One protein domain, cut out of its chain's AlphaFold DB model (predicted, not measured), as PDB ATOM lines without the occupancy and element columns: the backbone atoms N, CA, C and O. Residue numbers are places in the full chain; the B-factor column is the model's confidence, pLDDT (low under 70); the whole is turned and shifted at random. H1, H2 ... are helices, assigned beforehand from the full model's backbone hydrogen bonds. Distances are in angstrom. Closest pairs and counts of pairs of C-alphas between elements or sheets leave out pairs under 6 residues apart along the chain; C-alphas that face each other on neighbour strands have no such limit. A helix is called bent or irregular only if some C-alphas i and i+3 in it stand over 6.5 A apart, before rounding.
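AT A GLANCE: This is residues 2 to 45 of the 174 residues of an uncharacterized protein of Anoxybacillus sp. BCO1 (UniProt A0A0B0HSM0). Three short helices make a triangle, each turned steeply to the next in the chain. The long link of residues 11 to 21 swings out from the end of H1 in a wide arc to the start of H2, and H2 folds back so that its last residue comes beside the beginning of H1; after a tight turn H3 follows on a different side of H2 from H1. The printed part has 44 residues, with three named helices in the order H1, H2, H3 and no named strand, and its class is all helix. It is compact, with a radius of gyration of the C-alphas of 9.7 A, and its rounded outline spans 25 by 21 by 15 A.

HOW THE PARTS SIT: H1, residues 2 to 10, is joined by a long link of 11 residues to H2, residues 22 to 29. H1 and H2 touch, and their closest C-alphas are those of Ser 3 and Leu 29, 5.2 A apart. Their lines stand at 72 degrees, only just about perpendicular, and their centres are 12.0 A apart. H2 is joined to H3, residues 33 to 44, by a tight link of 3 residues. H2 and H3 only just touch, with 3 pairs of C-alphas within 8 A; the closest are those of Gln 26 and Phe 36, 6.7 A apart. Their lines stand at 73 degrees, about perpendicular, and their centres are 10.6 A apart. H1 and H3 are apart. In H1 and H2 every backbone O i to N i+4 pair is within hydrogen-bond range, and in H3 7 of 8 are.

IN THESE COORDINATES: H1 begins at C-alpha 2, at (15.103, 15.583, 29.084), and measures 12.2 A from its first to its last C-alpha, that of Val 10. In the link after it, residues 16 to 18 form a short helical run. H2 runs from C-alpha 22, at (6.325, 1.040, 37.846), to C-alpha 29, over 10.7 A. H3, the longest helix with 12 residues, measures 16.8 A from Glu 33 to His 44 and ends at C-alpha 44, at (-3.067, 6.721, 37.418). None of the three helices is bent.

THE WHOLE: The two C-alphas farthest apart are those of Ser 13 and Lys 34, 26.1 A. The first and last printed C-alphas, those of Glu 2 and Cys 45, are 23.8 A apart. The printed part has no cut, and its one long link is that from H1 to H2. The mean pLDDT of the printed part is 80.9, and residue 2 is the one printed residue under 70.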
ATOM      1  N   GLU A   2      14.874  16.796  29.892       63.81
ATOM      2  CA  GLU A   2      15.103  15.583  29.084       63.81
ATOM      3  C   GLU A   2      14.038  14.492  29.275       63.81
ATOM      4  O   GLU A   2      13.756  13.764  28.337       63.81
ATOM      5  N   SER A   3      13.419  14.370  30.456       71.50
ATOM      6  CA  SER A   3      12.483  13.274  30.743       71.50
ATOM      7  C   SER A   3      11.222  13.281  29.869       71.50
ATOM      8  O   SER A   3      10.804  12.212  29.444       71.50
ATOM      9  N   ILE A   4      10.627  14.447  29.570       77.88
ATOM     10  CA  ILE A   4       9.432  14.519  28.701       77.88
ATOM     11  C   ILE A   4       9.822  14.318  27.235       77.88
ATOM     12  O   ILE A   4       9.144  13.582  26.528       77.88
ATOM     13  N   ALA A   5      10.941  14.902  26.797       77.50
ATOM     14  CA  ALA A   5      11.462  14.681  25.448       77.50
ATOM     15  C   ALA A   5      11.772  13.192  25.207       77.50
ATOM     16  O   ALA A   5      11.254  12.605  24.267       77.50
ATOM     17  N   ARG A   6      12.493  12.542  26.131       77.81
ATOM     18  CA  ARG A   6      12.765  11.094  26.089       77.81
ATOM     19  C   ARG A   6      11.489  10.258  26.124       77.81
ATOM     20  O   ARG A   6      11.416   9.233  25.456       77.81
ATOM     21  N   LEU A   7      10.489  10.676  26.903       80.31
ATOM     22  CA  LEU A   7       9.194  10.001  26.934       80.31
ATOM     23  C   LEU A   7       8.502  10.070  25.572       80.31
ATOM     24  O   LEU A   7       7.959   9.066  25.134       80.31
ATOM     25  N   LEU A   8       8.558  11.219  24.899       81.06
ATOM     26  CA  LEU A   8       7.994  11.402  23.564       81.06
ATOM     27  C   LEU A   8       8.790  10.685  22.469       81.06
ATOM     28  O   LEU A   8       8.184  10.262  21.489       81.06
ATOM     29  N   ASP A   9      10.103  10.515  22.629       82.12
ATOM     30  CA  ASP A   9      10.920   9.724  21.700       82.12
ATOM     31  C   ASP A   9      10.553   8.231  21.759       82.12
ATOM     32  O   ASP A   9      10.553   7.542  20.740       82.12
ATOM     33  N   VAL A  10      10.230   7.725  22.955       80.44
ATOM     34  CA  VAL A  10       9.903   6.305  23.179       80.44
ATOM     35  C   VAL A  10       8.413   6.009  23.007       80.44
ATOM     36  O   VAL A  10       8.052   4.959  22.480       80.44
ATOM     37  N   ASP A  11       7.544   6.925  23.424       81.94
ATOM     38  CA  ASP A  11       6.098   6.878  23.217       81.94
ATOM     39  C   ASP A  11       5.595   8.229  22.680       81.94
ATOM     40  O   ASP A  11       5.096   9.070  23.437       81.94
ATOM     41  N   PRO A  12       5.652   8.434  21.353       81.25
ATOM     42  CA  PRO A  12       5.173   9.664  20.730       81.25
ATOM     43  C   PRO A  12       3.687   9.937  20.973       81.25
ATOM     44  O   PRO A  12       3.254  11.089  20.877       81.25
ATOM     45  N   SER A  13       2.901   8.894  21.257       81.31
ATOM     46  CA  SER A  13       1.454   8.983  21.465       81.31
ATOM     47  C   SER A  13       1.068   9.291  22.911       81.31
ATOM     48  O   SER A  13      -0.060   9.711  23.154       81.31
ATOM     49  N   LEU A  14       1.982   9.072  23.865       81.88
ATOM     50  CA  LEU A  14       1.734   9.121  25.310       81.88
ATOM     51  C   LEU A  14       0.554   8.243  25.770       81.88
ATOM     52  O   LEU A  14      -0.078   8.527  26.786       81.88
ATOM     53  N   THR A  15       0.232   7.173  25.038       82.25
ATOM     54  CA  THR A  15      -0.870   6.259  25.391       82.25
ATOM     55  C   THR A  15      -0.386   5.017  26.129       82.25
ATOM     56  O   THR A  15      -1.079   4.496  27.007       82.25
ATOM     57  N   SER A  16       0.820   4.546  25.815       82.69
ATOM     58  CA  SER A  16       1.378   3.341  26.421       82.69
ATOM     59  C   SER A  16       1.772   3.578  27.877       82.69
ATOM     60  O   SER A  16       1.663   2.664  28.692       82.69
ATOM     61  N   ILE A  17       2.126   4.820  28.233       83.38
ATOM     62  CA  ILE A  17       2.575   5.205  29.579       83.38
ATOM     63  C   ILE A  17       1.575   4.846  30.686       83.38
ATOM     64  O   ILE A  17       1.997   4.556  31.798       83.38
ATOM     65  N   PHE A  18       0.270   4.809  30.388       82.25
ATOM     66  CA  PHE A  18      -0.782   4.456  31.353       82.25
ATOM     67  C   PHE A  18      -0.878   2.950  31.641       82.25
ATOM     68  O   PHE A  18      -1.609   2.538  32.537       82.25
ATOM     69  N   HIS A  19      -0.178   2.126  30.862       83.44
ATOM     70  CA  HIS A  19      -0.203   0.666  30.961       83.44
ATOM     71  C   HIS A  19       1.157   0.082  31.367       83.44
ATOM     72  O   HIS A  19       1.266  -1.117  31.627       83.44
ATOM     73  N   LEU A  20       2.207   0.908  31.409       83.00
ATOM     74  CA  LEU A  20       3.543   0.480  31.805       83.00
ATOM     75  C   LEU A  20       3.614   0.212  33.313       83.00
ATOM     76  O   LEU A  20       3.062   0.943  34.134       83.00
ATOM     77  N   SER A  21       4.362  -0.824  33.694       83.56
ATOM     78  CA  SER A  21       4.651  -1.089  35.105       83.56
ATOM     79  C   SER A  21       5.547  -0.006  35.721       83.56
ATOM     80  O   SER A  21       6.342   0.637  35.030       83.56
ATOM     81  N   SER A  22       5.478   0.136  37.049       82.69
ATOM     82  CA  SER A  22       6.325   1.040  37.846       82.69
ATOM     83  C   SER A  22       7.816   0.937  37.472       82.69
ATOM     84  O   SER A  22       8.447   1.933  37.124       82.69
ATOM     85  N   HIS A  23       8.360  -0.283  37.410       82.00
ATOM     86  CA  HIS A  23       9.767  -0.512  37.069       82.00
ATOM     87  C   HIS A  23      10.121  -0.084  35.628       82.00
ATOM     88  O   HIS A  23      11.192   0.474  35.383       82.00
ATOM     89  N   GLN A  24       9.228  -0.321  34.658       82.62
ATOM     90  CA  GLN A  24       9.444   0.098  33.265       82.62
ATOM     91  C   GLN A  24       9.459   1.625  33.134       82.62
ATOM     92  O   GLN A  24      10.358   2.174  32.497       82.62
ATOM     93  N   LEU A  25       8.504   2.305  33.774       82.94
ATOM     94  CA  LEU A  25       8.401   3.767  33.782       82.94
ATOM     95  C   LEU A  25       9.585   4.430  34.490       82.94
ATOM     96  O   LEU A  25      10.114   5.425  33.996       82.94
ATOM     97  N   GLN A  26      10.041   3.871  35.612       82.19
ATOM     98  CA  GLN A  26      11.175   4.413  36.360       82.19
ATOM     99  C   GLN A  26      12.465   4.360  35.534       82.19
ATOM    100  O   GLN A  26      13.211   5.340  35.483       82.19
ATOM    101  N   ARG A  27      12.690   3.247  34.822       81.56
ATOM    102  CA  ARG A  27      13.836   3.095  33.917       81.56
ATOM    103  C   ARG A  27      13.760   4.043  32.721       81.56
ATOM    104  O   ARG A  27      14.790   4.556  32.297       81.56
ATOM    105  N   LEU A  28      12.561   4.271  32.191       80.81
ATOM    106  CA  LEU A  28      12.337   5.139  31.036       80.81
ATOM    107  C   LEU A  28      12.566   6.623  31.363       80.81
ATOM    108  O   LEU A  28      13.219   7.334  30.604       80.81
ATOM    109  N   LEU A  29      12.031   7.095  32.491       77.94
ATOM    110  CA  LEU A  29      11.993   8.524  32.811       77.94
ATOM    111  C   LEU A  29      13.257   9.033  33.519       77.94
ATOM    112  O   LEU A  29      13.472  10.249  33.570       77.94
ATOM    113  N   ALA A  30      14.080   8.122  34.054       79.25
ATOM    114  CA  ALA A  30      15.287   8.428  34.827       79.25
ATOM    115  C   ALA A  30      15.033   9.440  35.970       79.25
ATOM    116  O   ALA A  30      15.865  10.296  36.265       79.25
ATOM    117  N   ILE A  31      13.853   9.363  36.597       78.50
ATOM    118  CA  ILE A  31      13.428  10.252  37.686       78.50
ATOM    119  C   ILE A  31      13.883   9.658  39.033       78.50
ATOM    120  O   ILE A  31      13.739   8.448  39.233       78.50
ATOM    121  N   PRO A  32      14.373  10.472  39.993       81.12
ATOM    122  CA  PRO A  32      14.681   9.992  41.338       81.12
ATOM    123  C   PRO A  32      13.459   9.362  42.016       81.12
ATOM    124  O   PRO A  32      12.348   9.888  41.924       81.12
ATOM    125  N   GLU A  33      13.663   8.277  42.762       79.56
ATOM    126  CA  GLU A  33      12.595   7.448  43.347       79.56
ATOM    127  C   GLU A  33      11.557   8.252  44.157       79.56
ATOM    128  O   GLU A  33      10.350   8.044  44.020       79.56
ATOM    129  N   LYS A  34      12.015   9.268  44.901       80.06
ATOM    130  CA  LYS A  34      11.162  10.190  45.670       80.06
ATOM    131  C   LYS A  34      10.127  10.932  44.811       80.06
ATOM    132  O   LYS A  34       9.011  11.166  45.267       80.06
ATOM    133  N   HIS A  35      10.492  11.328  43.593       80.38
ATOM    134  CA  HIS A  35       9.595  12.026  42.667       80.38
ATOM    135  C   HIS A  35       8.785  11.044  41.815       80.38
ATOM    136  O   HIS A  35       7.659  11.352  41.427       80.38
ATOM    137  N   PHE A  36       9.331   9.850  41.573       84.62
ATOM    138  CA  PHE A  36       8.671   8.807  40.802       84.62
ATOM    139  C   PHE A  36       7.376   8.324  41.461       84.62
ATOM    140  O   PHE A  36       6.367   8.189  40.777       84.62
ATOM    141  N   ALA A  37       7.372   8.119  42.782       82.81
ATOM    142  CA  ALA A  37       6.177   7.669  43.499       82.81
ATOM    143  C   ALA A  37       4.996   8.647  43.352       82.81
ATOM    144  O   ALA A  37       3.868   8.223  43.105       82.81
ATOM    145  N   VAL A  38       5.266   9.955  43.451       82.75
ATOM    146  CA  VAL A  38       4.257  11.013  43.264       82.75
ATOM    147  C   VAL A  38       3.758  11.022  41.822       82.75
ATOM    148  O   VAL A  38       2.556  10.957  41.589       82.75
ATOM    149  N   PHE A  39       4.677  11.012  40.854       83.69
ATOM    150  CA  PHE A  39       4.333  10.971  39.434       83.69
ATOM    151  C   PHE A  39       3.482   9.745  39.072       83.69
ATOM    152  O   PHE A  39       2.456   9.877  38.410       83.69
ATOM    153  N   PHE A  40       3.886   8.551  39.515       83.81
ATOM    154  CA  PHE A  40       3.191   7.304  39.204       83.81
ATOM    155  C   PHE A  40       1.778   7.288  39.797       83.81
ATOM    156  O   PHE A  40       0.844   6.821  39.142       83.81
ATOM    157  N   HIS A  41       1.611   7.834  41.006       83.75
ATOM    158  CA  HIS A  41       0.300   8.024  41.616       83.75
ATOM    159  C   HIS A  41      -0.571   8.993  40.805       83.75
ATOM    160  O   HIS A  41      -1.704   8.652  40.463       83.75
ATOM    161  N   ASP A  42      -0.041  10.168  40.462       81.62
ATOM    162  CA  ASP A  42      -0.778  11.198  39.725       81.62
ATOM    163  C   ASP A  42      -1.182  10.729  38.318       81.62
ATOM    164  O   ASP A  42      -2.309  10.987  37.892       81.62
ATOM    165  N   LEU A  43      -0.313   9.978  37.629       81.94
ATOM    166  CA  LEU A  43      -0.569   9.432  36.291       81.94
ATOM    167  C   LEU A  43      -1.787   8.493  36.261       81.94
ATOM    168  O   LEU A  43      -2.555   8.503  35.299       81.94
ATOM    169  N   HIS A  44      -1.978   7.699  37.317       81.50
ATOM    170  CA  HIS A  44      -3.067   6.721  37.418       81.50
ATOM    171  C   HIS A  44      -4.279   7.240  38.203       81.50
ATOM    172  O   HIS A  44      -5.272   6.529  38.372       81.50
ATOM    173  N   CYS A  45      -4.235   8.480  38.690       80.12
ATOM    174  CA  CYS A  45      -5.327   9.053  39.457       80.12
ATOM    175  C   CYS A  45      -6.467   9.529  38.542       80.12
ATOM    176  O   CYS A  45      -6.267  10.251  37.564       80.12
TER     177      CYS A  45